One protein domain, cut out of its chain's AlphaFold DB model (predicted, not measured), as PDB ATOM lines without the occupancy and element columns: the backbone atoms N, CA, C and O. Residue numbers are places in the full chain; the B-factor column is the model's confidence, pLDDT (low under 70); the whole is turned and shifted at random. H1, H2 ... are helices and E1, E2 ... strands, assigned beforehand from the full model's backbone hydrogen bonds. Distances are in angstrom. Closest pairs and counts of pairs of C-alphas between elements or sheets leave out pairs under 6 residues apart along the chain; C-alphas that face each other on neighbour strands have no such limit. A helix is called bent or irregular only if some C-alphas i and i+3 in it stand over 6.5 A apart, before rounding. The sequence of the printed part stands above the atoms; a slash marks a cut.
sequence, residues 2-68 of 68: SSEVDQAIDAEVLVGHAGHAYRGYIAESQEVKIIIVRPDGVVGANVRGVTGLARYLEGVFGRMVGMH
ATOM      1  N   SER A   2     -45.020 -22.792  52.750       43.69
ATOM      2  CA  SER A   2     -44.908 -22.708  51.294       43.69
ATOM      3  C   SER A   2     -45.606 -23.955  50.791       43.69
ATOM      4  O   SER A   2     -45.125 -25.053  51.049       43.69
ATOM      5  N   SER A   3     -46.798 -23.793  50.229       48.78
ATOM      6  CA  SER A   3     -47.526 -24.887  49.606       48.78
ATOM      7  C   SER A   3     -46.658 -25.435  48.482       48.78
ATOM      8  O   SER A   3     -46.436 -24.745  47.486       48.78
ATOM      9  N   GLU A   4     -46.152 -26.651  48.664       58.25
ATOM     10  CA  GLU A   4     -45.830 -27.533  47.552       58.25
ATOM     11  C   GLU A   4     -47.118 -27.626  46.742       58.25
ATOM     12  O   GLU A   4     -48.091 -28.262  47.146       58.25
ATOM     13  N   VAL A   5     -47.185 -26.830  45.676       48.31
ATOM     14  CA  VAL A   5     -48.251 -26.958  44.703       48.31
ATOM     15  C   VAL A   5     -48.006 -28.327  44.100       48.31
ATOM     16  O   VAL A   5     -47.076 -28.497  43.313       48.31
ATOM     17  N   ASP A   6     -48.798 -29.296  44.541       49.53
ATOM     18  CA  ASP A   6     -49.067 -30.527  43.820       49.53
ATOM     19  C   ASP A   6     -49.661 -30.094  42.475       49.53
ATOM     20  O   ASP A   6     -50.872 -29.970  42.294       49.53
ATOM     21  N   GLN A   7     -48.782 -29.664  41.567       56.69
ATOM     22  CA  GLN A   7     -49.129 -29.369  40.195       56.69
ATOM     23  C   GLN A   7     -49.409 -30.729  39.592       56.69
ATOM     24  O   GLN A   7     -48.506 -31.381  39.065       56.69
ATOM     25  N   ALA A   8     -50.656 -31.176  39.739       54.44
ATOM     26  CA  ALA A   8     -51.197 -32.265  38.961       54.44
ATOM     27  C   ALA A   8     -50.747 -32.016  37.523       54.44
ATOM     28  O   ALA A   8     -51.082 -30.988  36.931       54.44
ATOM     29  N   ILE A   9     -49.884 -32.894  37.013       61.75
ATOM     30  CA  ILE A   9     -49.496 -32.855  35.613       61.75
ATOM     31  C   ILE A   9     -50.815 -32.968  34.860       61.75
ATOM     32  O   ILE A   9     -51.461 -34.014  34.924       61.75
ATOM     33  N   ASP A  10     -51.240 -31.879  34.221       73.75
ATOM     34  CA  ASP A  10     -52.459 -31.848  33.422       73.75
ATOM     35  C   ASP A  10     -52.170 -32.616  32.127       73.75
ATOM     36  O   ASP A  10     -51.824 -32.069  31.080       73.75
ATOM     37  N   ALA A  11     -52.114 -33.939  32.270       79.31
ATOM     38  CA  ALA A  11     -51.835 -34.876  31.207       79.31
ATOM     39  C   ALA A  11     -53.161 -35.248  30.555       79.31
ATOM     40  O   ALA A  11     -53.870 -36.147  31.009       79.31
ATOM     41  N   GLU A  12     -53.482 -34.570  29.459       83.50
ATOM     42  CA  GLU A  12     -54.625 -34.937  28.638       83.50
ATOM     43  C   GLU A  12     -54.248 -36.079  27.683       83.50
ATOM     44  O   GLU A  12     -53.280 -35.999  26.918       83.50
ATOM     45  N   VAL A  13     -55.023 -37.166  27.711       83.81
ATOM     46  CA  VAL A  13     -54.868 -38.284  26.774       83.81
ATOM     47  C   VAL A  13     -55.889 -38.131  25.657       83.81
ATOM     48  O   VAL A  13     -57.082 -38.366  25.844       83.81
ATOM     49  N   LEU A  14     -55.403 -37.769  24.472       82.88
ATOM     50  CA  LEU A  14     -56.225 -37.556  23.285       82.88
ATOM     51  C   LEU A  14     -55.987 -38.648  22.240       82.88
ATOM     52  O   LEU A  14     -54.850 -39.001  21.928       82.88
ATOM     53  N   VAL A  15     -57.068 -39.151  21.637       80.62
ATOM     54  CA  VAL A  15     -56.997 -40.068  20.490       80.62
ATOM     55  C   VAL A  15     -57.141 -39.262  19.205       80.62
ATOM     56  O   VAL A  15     -58.217 -38.740  18.903       80.62
ATOM     57  N   GLY A  16     -56.061 -39.189  18.426       71.62
ATOM     58  CA  GLY A  16     -56.048 -38.517  17.128       71.62
ATOM     59  C   GLY A  16     -56.966 -39.202  16.113       71.62
ATOM     60  O   GLY A  16     -56.529 -40.073  15.365       71.62
ATOM     61  N   HIS A  17     -58.230 -38.786  16.047       65.50
ATOM     62  CA  HIS A  17     -59.156 -39.230  15.008       65.50
ATOM     63  C   HIS A  17     -58.743 -38.654  13.643       65.50
ATOM     64  O   HIS A  17     -58.271 -37.520  13.542       65.50
ATOM     65  N   ALA A  18     -58.884 -39.455  12.581       65.50
ATOM     66  CA  ALA A  18     -58.574 -39.090  11.190       65.50
ATOM     67  C   ALA A  18     -57.103 -38.713  10.874       65.50
ATOM     68  O   ALA A  18     -56.801 -38.273   9.765       65.50
ATOM     69  N   GLY A  19     -56.158 -38.922  11.801       60.12
ATOM     70  CA  GLY A  19     -54.721 -38.782  11.526       60.12
ATOM     71  C   GLY A  19     -54.212 -37.341  11.370       60.12
ATOM     72  O   GLY A  19     -53.122 -37.139  10.837       60.12
ATOM     73  N   HIS A  20     -54.951 -36.332  11.840       59.94
ATOM     74  CA  HIS A  20     -54.521 -34.927  11.752       59.94
ATOM     75  C   HIS A  20     -53.240 -34.645  12.553       59.94
ATOM     76  O   HIS A  20     -52.283 -34.095  12.008       59.94
ATOM     77  N   ALA A  21     -53.173 -35.099  13.810       60.25
ATOM     78  CA  ALA A  21     -51.958 -35.001  14.627       60.25
ATOM     79  C   ALA A  21     -50.805 -35.846  14.048       60.25
ATOM     80  O   ALA A  21     -49.648 -35.439  14.059       60.25
ATOM     81  N   TYR A  22     -51.138 -36.997  13.461       57.94
ATOM     82  CA  TYR A  22     -50.187 -37.934  12.862       57.94
ATOM     83  C   TYR A  22     -49.483 -37.344  11.623       57.94
ATOM     84  O   TYR A  22     -48.263 -37.438  11.493       57.94
ATOM     85  N   ARG A  23     -50.232 -36.664  10.741       60.41
ATOM     86  CA  ARG A  23     -49.688 -36.009   9.537       60.41
ATOM     87  C   ARG A  23     -48.930 -34.719   9.845       60.41
ATOM     88  O   ARG A  23     -47.928 -34.452   9.194       60.41
ATOM     89  N   GLY A  24     -49.390 -33.939  10.826       60.34
ATOM     90  CA  GLY A  24     -48.759 -32.667  11.198       60.34
ATOM     91  C   GLY A  24     -47.386 -32.819  11.863       60.34
ATOM     92  O   GLY A  24     -46.540 -31.945  11.706       60.34
ATOM     93  N   TYR A  25     -47.144 -33.936  12.558       61.38
ATOM     94  CA  TYR A  25     -45.915 -34.156  13.336       61.38
ATOM     95  C   TYR A  25     -45.016 -35.291  12.821       61.38
ATOM     96  O   TYR A  25     -43.984 -35.563  13.439       61.38
ATOM     97  N   ILE A  26     -45.365 -35.922  11.690       62.84
ATOM     98  CA  ILE A  26     -44.591 -37.009  11.059       62.84
ATOM     99  C   ILE A  26     -44.240 -38.091  12.099       62.84
ATOM    100  O   ILE A  26     -43.087 -38.488  12.282       62.84
ATOM    101  N   ALA A  27     -45.245 -38.515  12.863       63.06
ATOM    102  CA  ALA A  27     -45.133 -39.721  13.666       63.06
ATOM    103  C   ALA A  27     -45.347 -40.885  12.699       63.06
ATOM    104  O   ALA A  27     -46.473 -41.129  12.299       63.06
ATOM    105  N   GLU A  28     -44.290 -41.534  12.217       62.97
ATOM    106  CA  GLU A  28     -44.440 -42.770  11.436       62.97
ATOM    107  C   GLU A  28     -44.986 -43.885  12.343       62.97
ATOM    108  O   GLU A  28     -44.774 -43.853  13.556       62.97
ATOM    109  N   SER A  29     -45.705 -44.869  11.783       65.56
ATOM    110  CA  SER A  29     -46.697 -45.697  12.505       65.56
ATOM    111  C   SER A  29     -46.134 -46.624  13.582       65.56
ATOM    112  O   SER A  29     -46.871 -47.438  14.133       65.56
ATOM    113  N   GLN A  30     -44.836 -46.552  13.862       66.81
ATOM    114  CA  GLN A  30     -44.130 -47.437  14.780       66.81
ATOM    115  C   GLN A  30     -43.173 -46.702  15.731       66.81
ATOM    116  O   GLN A  30     -42.603 -47.346  16.608       66.81
ATOM    117  N   GLU A  31     -43.010 -45.378  15.618       71.31
ATOM    118  CA  GLU A  31     -42.112 -44.614  16.493       71.31
ATOM    119  C   GLU A  31     -42.862 -43.568  17.326       71.31
ATOM    120  O   GLU A  31     -43.563 -42.700  16.802       71.31
ATOM    121  N   VAL A  32     -42.655 -43.598  18.648       77.06
ATOM    122  CA  VAL A  32     -43.130 -42.541  19.551       77.06
ATOM    123  C   VAL A  32     -42.312 -41.270  19.315       77.06
ATOM    124  O   VAL A  32     -41.112 -41.206  19.611       77.06
ATOM    125  N   LYS A  33     -42.986 -40.237  18.807       83.00
ATOM    126  CA  LYS A  33     -42.471 -38.871  18.690       83.00
ATOM    127  C   LYS A  33     -42.823 -38.067  19.934       83.00
ATOM    128  O   LYS A  33     -43.971 -38.059  20.361       83.00
ATOM    129  N   ILE A  34     -41.839 -37.358  20.476       88.81
ATOM    130  CA  ILE A  34     -42.023 -36.437  21.597       88.81
ATOM    131  C   ILE A  34     -41.708 -35.032  21.090       88.81
ATOM    132  O   ILE A  34     -40.608 -34.773  20.593       88.81
ATOM    133  N   ILE A  35     -42.684 -34.133  21.199       90.69
ATOM    134  CA  ILE A  35     -42.526 -32.714  20.879       90.69
ATOM    135  C   ILE A  35     -42.429 -31.955  22.192       90.69
ATOM    136  O   ILE A  35     -43.297 -32.088  23.052       90.69
ATOM    137  N   ILE A  36     -41.370 -31.171  22.346       93.31
ATOM    138  CA  ILE A  36     -41.131 -30.389  23.553       93.31
ATOM    139  C   ILE A  36     -41.425 -28.935  23.218       93.31
ATOM    140  O   ILE A  36     -40.724 -28.331  22.403       93.31
ATOM    141  N   VAL A  37     -42.474 -28.388  23.824       93.50
ATOM    142  CA  VAL A  37     -42.891 -26.992  23.660       93.50
ATOM    143  C   VAL A  37     -42.496 -26.229  24.918       93.50
ATOM    144  O   VAL A  37     -42.755 -26.676  26.033       93.50
ATOM    145  N   ARG A  38     -41.807 -25.103  24.745       94.31
ATOM    146  CA  ARG A  38     -41.407 -24.232  25.852       94.31
ATOM    147  C   ARG A  38     -42.607 -23.420  26.364       94.31
ATOM    148  O   ARG A  38     -43.576 -23.248  25.626       94.31
ATOM    149  N   PRO A  39     -42.533 -22.845  27.581       94.19
ATOM    150  CA  PRO A  39     -43.612 -22.012  28.122       94.19
ATOM    151  C   PRO A  39     -43.989 -20.796  27.258       94.19
ATOM    152  O   PRO A  39     -45.091 -20.279  27.386       94.19
ATOM    153  N   ASP A  40     -43.098 -20.346  26.369       94.69
ATOM    154  CA  ASP A  40     -43.350 -19.267  25.404       94.69
ATOM    155  C   ASP A  40     -44.086 -19.729  24.128       94.69
ATOM    156  O   ASP A  40     -44.289 -18.937  23.211       94.69
ATOM    157  N   GLY A  41     -44.479 -21.002  24.050       91.12
ATOM    158  CA  GLY A  41     -45.182 -21.587  22.908       91.12
ATOM    159  C   GLY A  41     -44.273 -22.018  21.753       91.12
ATOM    160  O   GLY A  41     -44.769 -22.508  20.738       91.12
ATOM    161  N   VAL A  42     -42.949 -21.875  21.879       94.12
ATOM    162  CA  VAL A  42     -41.996 -22.260  20.827       94.12
ATOM    163  C   VAL A  42     -41.626 -23.739  20.941       94.12
ATOM    164  O   VAL A  42     -41.338 -24.246  22.029       94.12
ATOM    165  N   VAL A  43     -41.571 -24.439  19.804       93.75
ATOM    166  CA  VAL A  43     -41.038 -25.808  19.731       93.75
ATOM    167  C   VAL A  43     -39.540 -25.784  20.035       93.75
ATOM    168  O   VAL A  43     -38.745 -25.271  19.251       93.75
ATOM    169  N   GLY A  44     -39.157 -26.358  21.174       94.25
ATOM    170  CA  GLY A  44     -37.764 -26.497  21.587       94.25
ATOM    171  C   GLY A  44     -37.084 -27.725  20.985       94.25
ATOM    172  O   GLY A  44     -35.899 -27.669  20.667       94.25
ATOM    173  N   ALA A  45     -37.822 -28.827  20.796       93.31
ATOM    174  CA  ALA A  45     -37.289 -30.029  20.156       93.31
ATOM    175  C   ALA A  45     -38.368 -30.978  19.605       93.31
ATOM    176  O   ALA A  45     -39.487 -31.049  20.111       93.31
ATOM    177  N   ASN A  46     -37.971 -31.767  18.601       91.06
ATOM    178  CA  ASN A  46     -38.671 -32.954  18.106       91.06
ATOM    179  C   ASN A  46     -37.731 -34.146  18.295       91.06
ATOM    180  O   ASN A  46     -36.709 -34.246  17.614       91.06
ATOM    181  N   VAL A  47     -38.046 -35.021  19.244       89.88
ATOM    182  CA  VAL A  47     -37.161 -36.120  19.640       89.88
ATOM    183  C   VAL A  47     -37.841 -37.473  19.498       89.88
ATOM    184  O   VAL A  47     -39.067 -37.593  19.451       89.88
ATOM    185  N   ARG A  48     -37.006 -38.511  19.410       86.56
ATOM    186  CA  ARG A  48     -37.432 -39.908  19.348       86.56
ATOM    187  C   ARG A  48     -37.196 -40.557  20.706       86.56
ATOM    188  O   ARG A  48     -36.052 -40.615  21.165       86.56
ATOM    189  N   GLY A  49     -38.270 -41.044  21.320       86.19
ATOM    190  CA  GLY A  49     -38.223 -41.781  22.581       86.19
ATOM    191  C   GLY A  49     -37.559 -41.048  23.759       86.19
ATOM    192  O   GLY A  49     -37.222 -39.862  23.714       86.19
ATOM    193  N   VAL A  50     -37.363 -41.796  24.845       90.12
ATOM    194  CA  VAL A  50     -36.923 -41.267  26.147       90.12
ATOM    195  C   VAL A  50     -35.488 -40.738  26.145       90.12
ATOM    196  O   VAL A  50     -35.190 -39.763  26.829       90.12
ATOM    197  N   THR A  51     -34.594 -41.322  25.342       91.38
ATOM    198  CA  THR A  51     -33.189 -40.893  25.278       91.38
ATOM    199  C   THR A  51     -33.055 -39.472  24.738       91.38
ATOM    200  O   THR A  51     -32.248 -38.692  25.243       91.38
ATOM    201  N   GLY A  52     -33.841 -39.116  23.718       91.44
ATOM    202  CA  GLY A  52     -33.830 -37.764  23.169       91.44
ATOM    203  C   GLY A  52     -34.418 -36.738  24.138       91.44
ATOM    204  O   GLY A  52     -33.872 -35.644  24.269       91.44
ATOM    205  N   LEU A  53     -35.473 -37.118  24.867       92.44
ATOM    206  CA  LEU A  53     -36.067 -36.286  25.912       92.44
ATOM    207  C   LEU A  53     -35.061 -35.987  27.032       92.44
ATOM    208  O   LEU A  53     -34.864 -34.825  27.377       92.44
ATOM    209  N   ALA A  54     -34.381 -37.014  27.548       93.00
ATOM    210  CA  ALA A  54     -33.385 -36.857  28.607       93.00
ATOM    211  C   ALA A  54     -32.263 -35.893  28.196       93.00
ATOM    212  O   ALA A  54     -31.973 -34.943  28.915       93.00
ATOM    213  N   ARG A  55     -31.700 -36.066  26.991       94.12
ATOM    214  CA  ARG A  55     -30.648 -35.177  26.467       94.12
ATOM    215  C   ARG A  55     -31.109 -33.727  26.330       94.12
ATOM    216  O   ARG A  55     -30.331 -32.820  26.608       94.12
ATOM    217  N   TYR A  56     -32.348 -33.502  25.887       94.12
ATOM    218  CA  TYR A  56     -32.895 -32.149  25.802       94.12
ATOM    219  C   TYR A  56     -32.996 -31.511  27.191       94.12
ATOM    220  O   TYR A  56     -32.521 -30.395  27.387       94.12
ATOM    221  N   LEU A  57     -33.565 -32.231  28.163       93.94
ATOM    222  CA  LEU A  57     -33.722 -31.728  29.529       93.94
ATOM    223  C   LEU A  57     -32.366 -31.466  30.196       93.94
ATOM    224  O   LEU A  57     -32.199 -30.417  30.807       93.94
ATOM    225  N   GLU A  58     -31.379 -32.347  30.009       94.81
ATOM    226  CA  GLU A  58     -30.003 -32.129  30.474       94.81
ATOM    227  C   GLU A  58     -29.359 -30.884  29.848       94.81
ATOM    228  O   GLU A  58     -28.634 -30.154  30.519       94.81
ATOM    229  N   GLY A  59     -29.616 -30.619  28.563       93.69
ATOM    230  CA  GLY A  59     -29.110 -29.424  27.885       93.69
ATOM    231  C   GLY A  59     -29.745 -28.125  28.390       93.69
ATOM    232  O   GLY A  59     -29.074 -27.098  28.427       93.69
ATOM    233  N   VAL A  60     -31.021 -28.165  28.790       93.88
ATOM    234  CA  VAL A  60     -31.771 -26.987  29.259       93.88
ATOM    235  C   VAL A  60     -31.535 -26.705  30.742       93.88
ATOM    236  O   VAL A  60     -31.337 -25.553  31.119       93.88
ATOM    237  N   PHE A  61     -31.557 -27.739  31.582       92.12
ATOM    238  CA  PHE A  61     -31.506 -27.607  33.041       92.12
ATOM    239  C   PHE A  61     -30.139 -27.970  33.642       92.12
ATOM    240  O   PHE A  61     -29.941 -27.835  34.847       92.12
ATOM    241  N   GLY A  62     -29.185 -28.401  32.812       86.38
ATOM    242  CA  GLY A  62     -27.924 -28.981  33.258       86.38
ATOM    243  C   GLY A  62     -28.055 -30.476  33.566       86.38
ATOM    244  O   GLY A  62     -29.148 -31.033  33.672       86.38
ATOM    245  N   ARG A  63     -26.913 -31.160  33.707       73.75
ATOM    246  CA  ARG A  63     -26.888 -32.566  34.137       73.75
ATOM    247  C   ARG A  63     -27.482 -32.640  35.550       73.75
ATOM    248  O   ARG A  63     -27.014 -31.915  36.425       73.75
ATOM    249  N   MET A  64     -28.463 -33.517  35.785       63.56
ATOM    250  CA  MET A  64     -28.911 -33.854  37.145       63.56
ATOM    251  C   MET A  64     -27.729 -34.464  37.905       63.56
ATOM    252  O   MET A  64     -27.442 -35.653  37.803       63.56
ATOM    253  N   VAL A  65     -26.981 -33.625  38.615       55.56
ATOM    254  CA  VAL A  65     -25.913 -34.037  39.520       55.56
ATOM    255  C   VAL A  65     -26.500 -33.969  40.921       55.56
ATOM    256  O   VAL A  65     -26.584 -32.893  41.501       55.56
ATOM    257  N   GLY A  66     -26.938 -35.115  41.441       57.72
ATOM    258  CA  GLY A  66     -27.356 -35.235  42.836       57.72
ATOM    259  C   GLY A  66     -28.643 -36.020  43.045       57.72
ATOM    260  O   GLY A  66     -29.641 -35.453  43.468       57.72
ATOM    261  N   MET A  67     -28.607 -37.328  42.804       49.91
ATOM    262  CA  MET A  67     -29.464 -38.278  43.517       49.91
ATOM    263  C   MET A  67     -28.586 -39.479  43.880       49.91
ATOM    264  O   MET A  67     -28.379 -40.378  43.065       49.91
ATOM    265  N   HIS A  68     -27.980 -39.396  45.067       42.94
ATOM    266  CA  HIS A  68     -27.466 -40.541  45.818       42.94
ATOM    267  C   HIS A  68     -28.559 -41.025  46.764       42.94
ATOM    268  O   HIS A  68     -29.277 -40.148  47.296       42.94
TER     269      HIS A  68
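What this domain is: This is residues 2 to 68 of the 68 residues of an uncharacterized protein of Pisolithus microcarpus 441 (UniProt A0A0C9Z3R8). A small two-stranded hairpin, E1 and E2, has the helix H2 packed over it, while a short irregular helix, H1, sits at one end and residues 2 to 18 stick out as a long arm, of which 17 and 18 belong to H1. The 67 printed residues hold two named helices and two named strands in the order H1, E1, E2, H2, with E1 and E2 antiparallel. The class is mixed, helices and strands, with 33 residues, under half, in named elements. The whole is loose and elongated, with a radius of gyration of the C-alphas of 15.3 A and spans of 44 by 27 by 25 A.

Where its parts are: Start at C-alpha 2, (-44.908, -22.708, 51.294); residues 2 to 16 hold no named element. Find C-alpha 17 at (-59.156, -39.230, 15.008), where H1 begins; it runs to residue 25 and is irregular, C-alphas 18 and 21 being 8.5 A apart. Next come E1, residues 33 to 37, 12.9 A, and E2, residues 43 to 48, 14.6 A. H2, residues 49 to 61, is 18.9 A long and ends at C-alpha 61, (-31.506, -27.607, 33.041).

How they stand to each other: Look first at the hairpin E1 and E2, antiparallel at 162 degrees: N 36 and O 45, 2.9 A, and N 34 and O 47, 3.0 A, are within hydrogen-bond range. The closest C-alphas of E2 and H2 are those of Val 47 and Leu 53, 6.4 A. Those of E1 and H2 are Lys 33 and Gly 49, 6.5 A. H1 is apart from E2 and H2. In H2 every O i to N i+4 pair is within hydrogen-bond range; in H1, 3 of 5 are.

The domain as a whole: The C-alphas farthest apart are those of Ala 18 and His 68, 46.6 A. The printed part has no cut and no long link. Model confidence is under 70 at residues 2 to 9, 17 to 30 and 64 to 68.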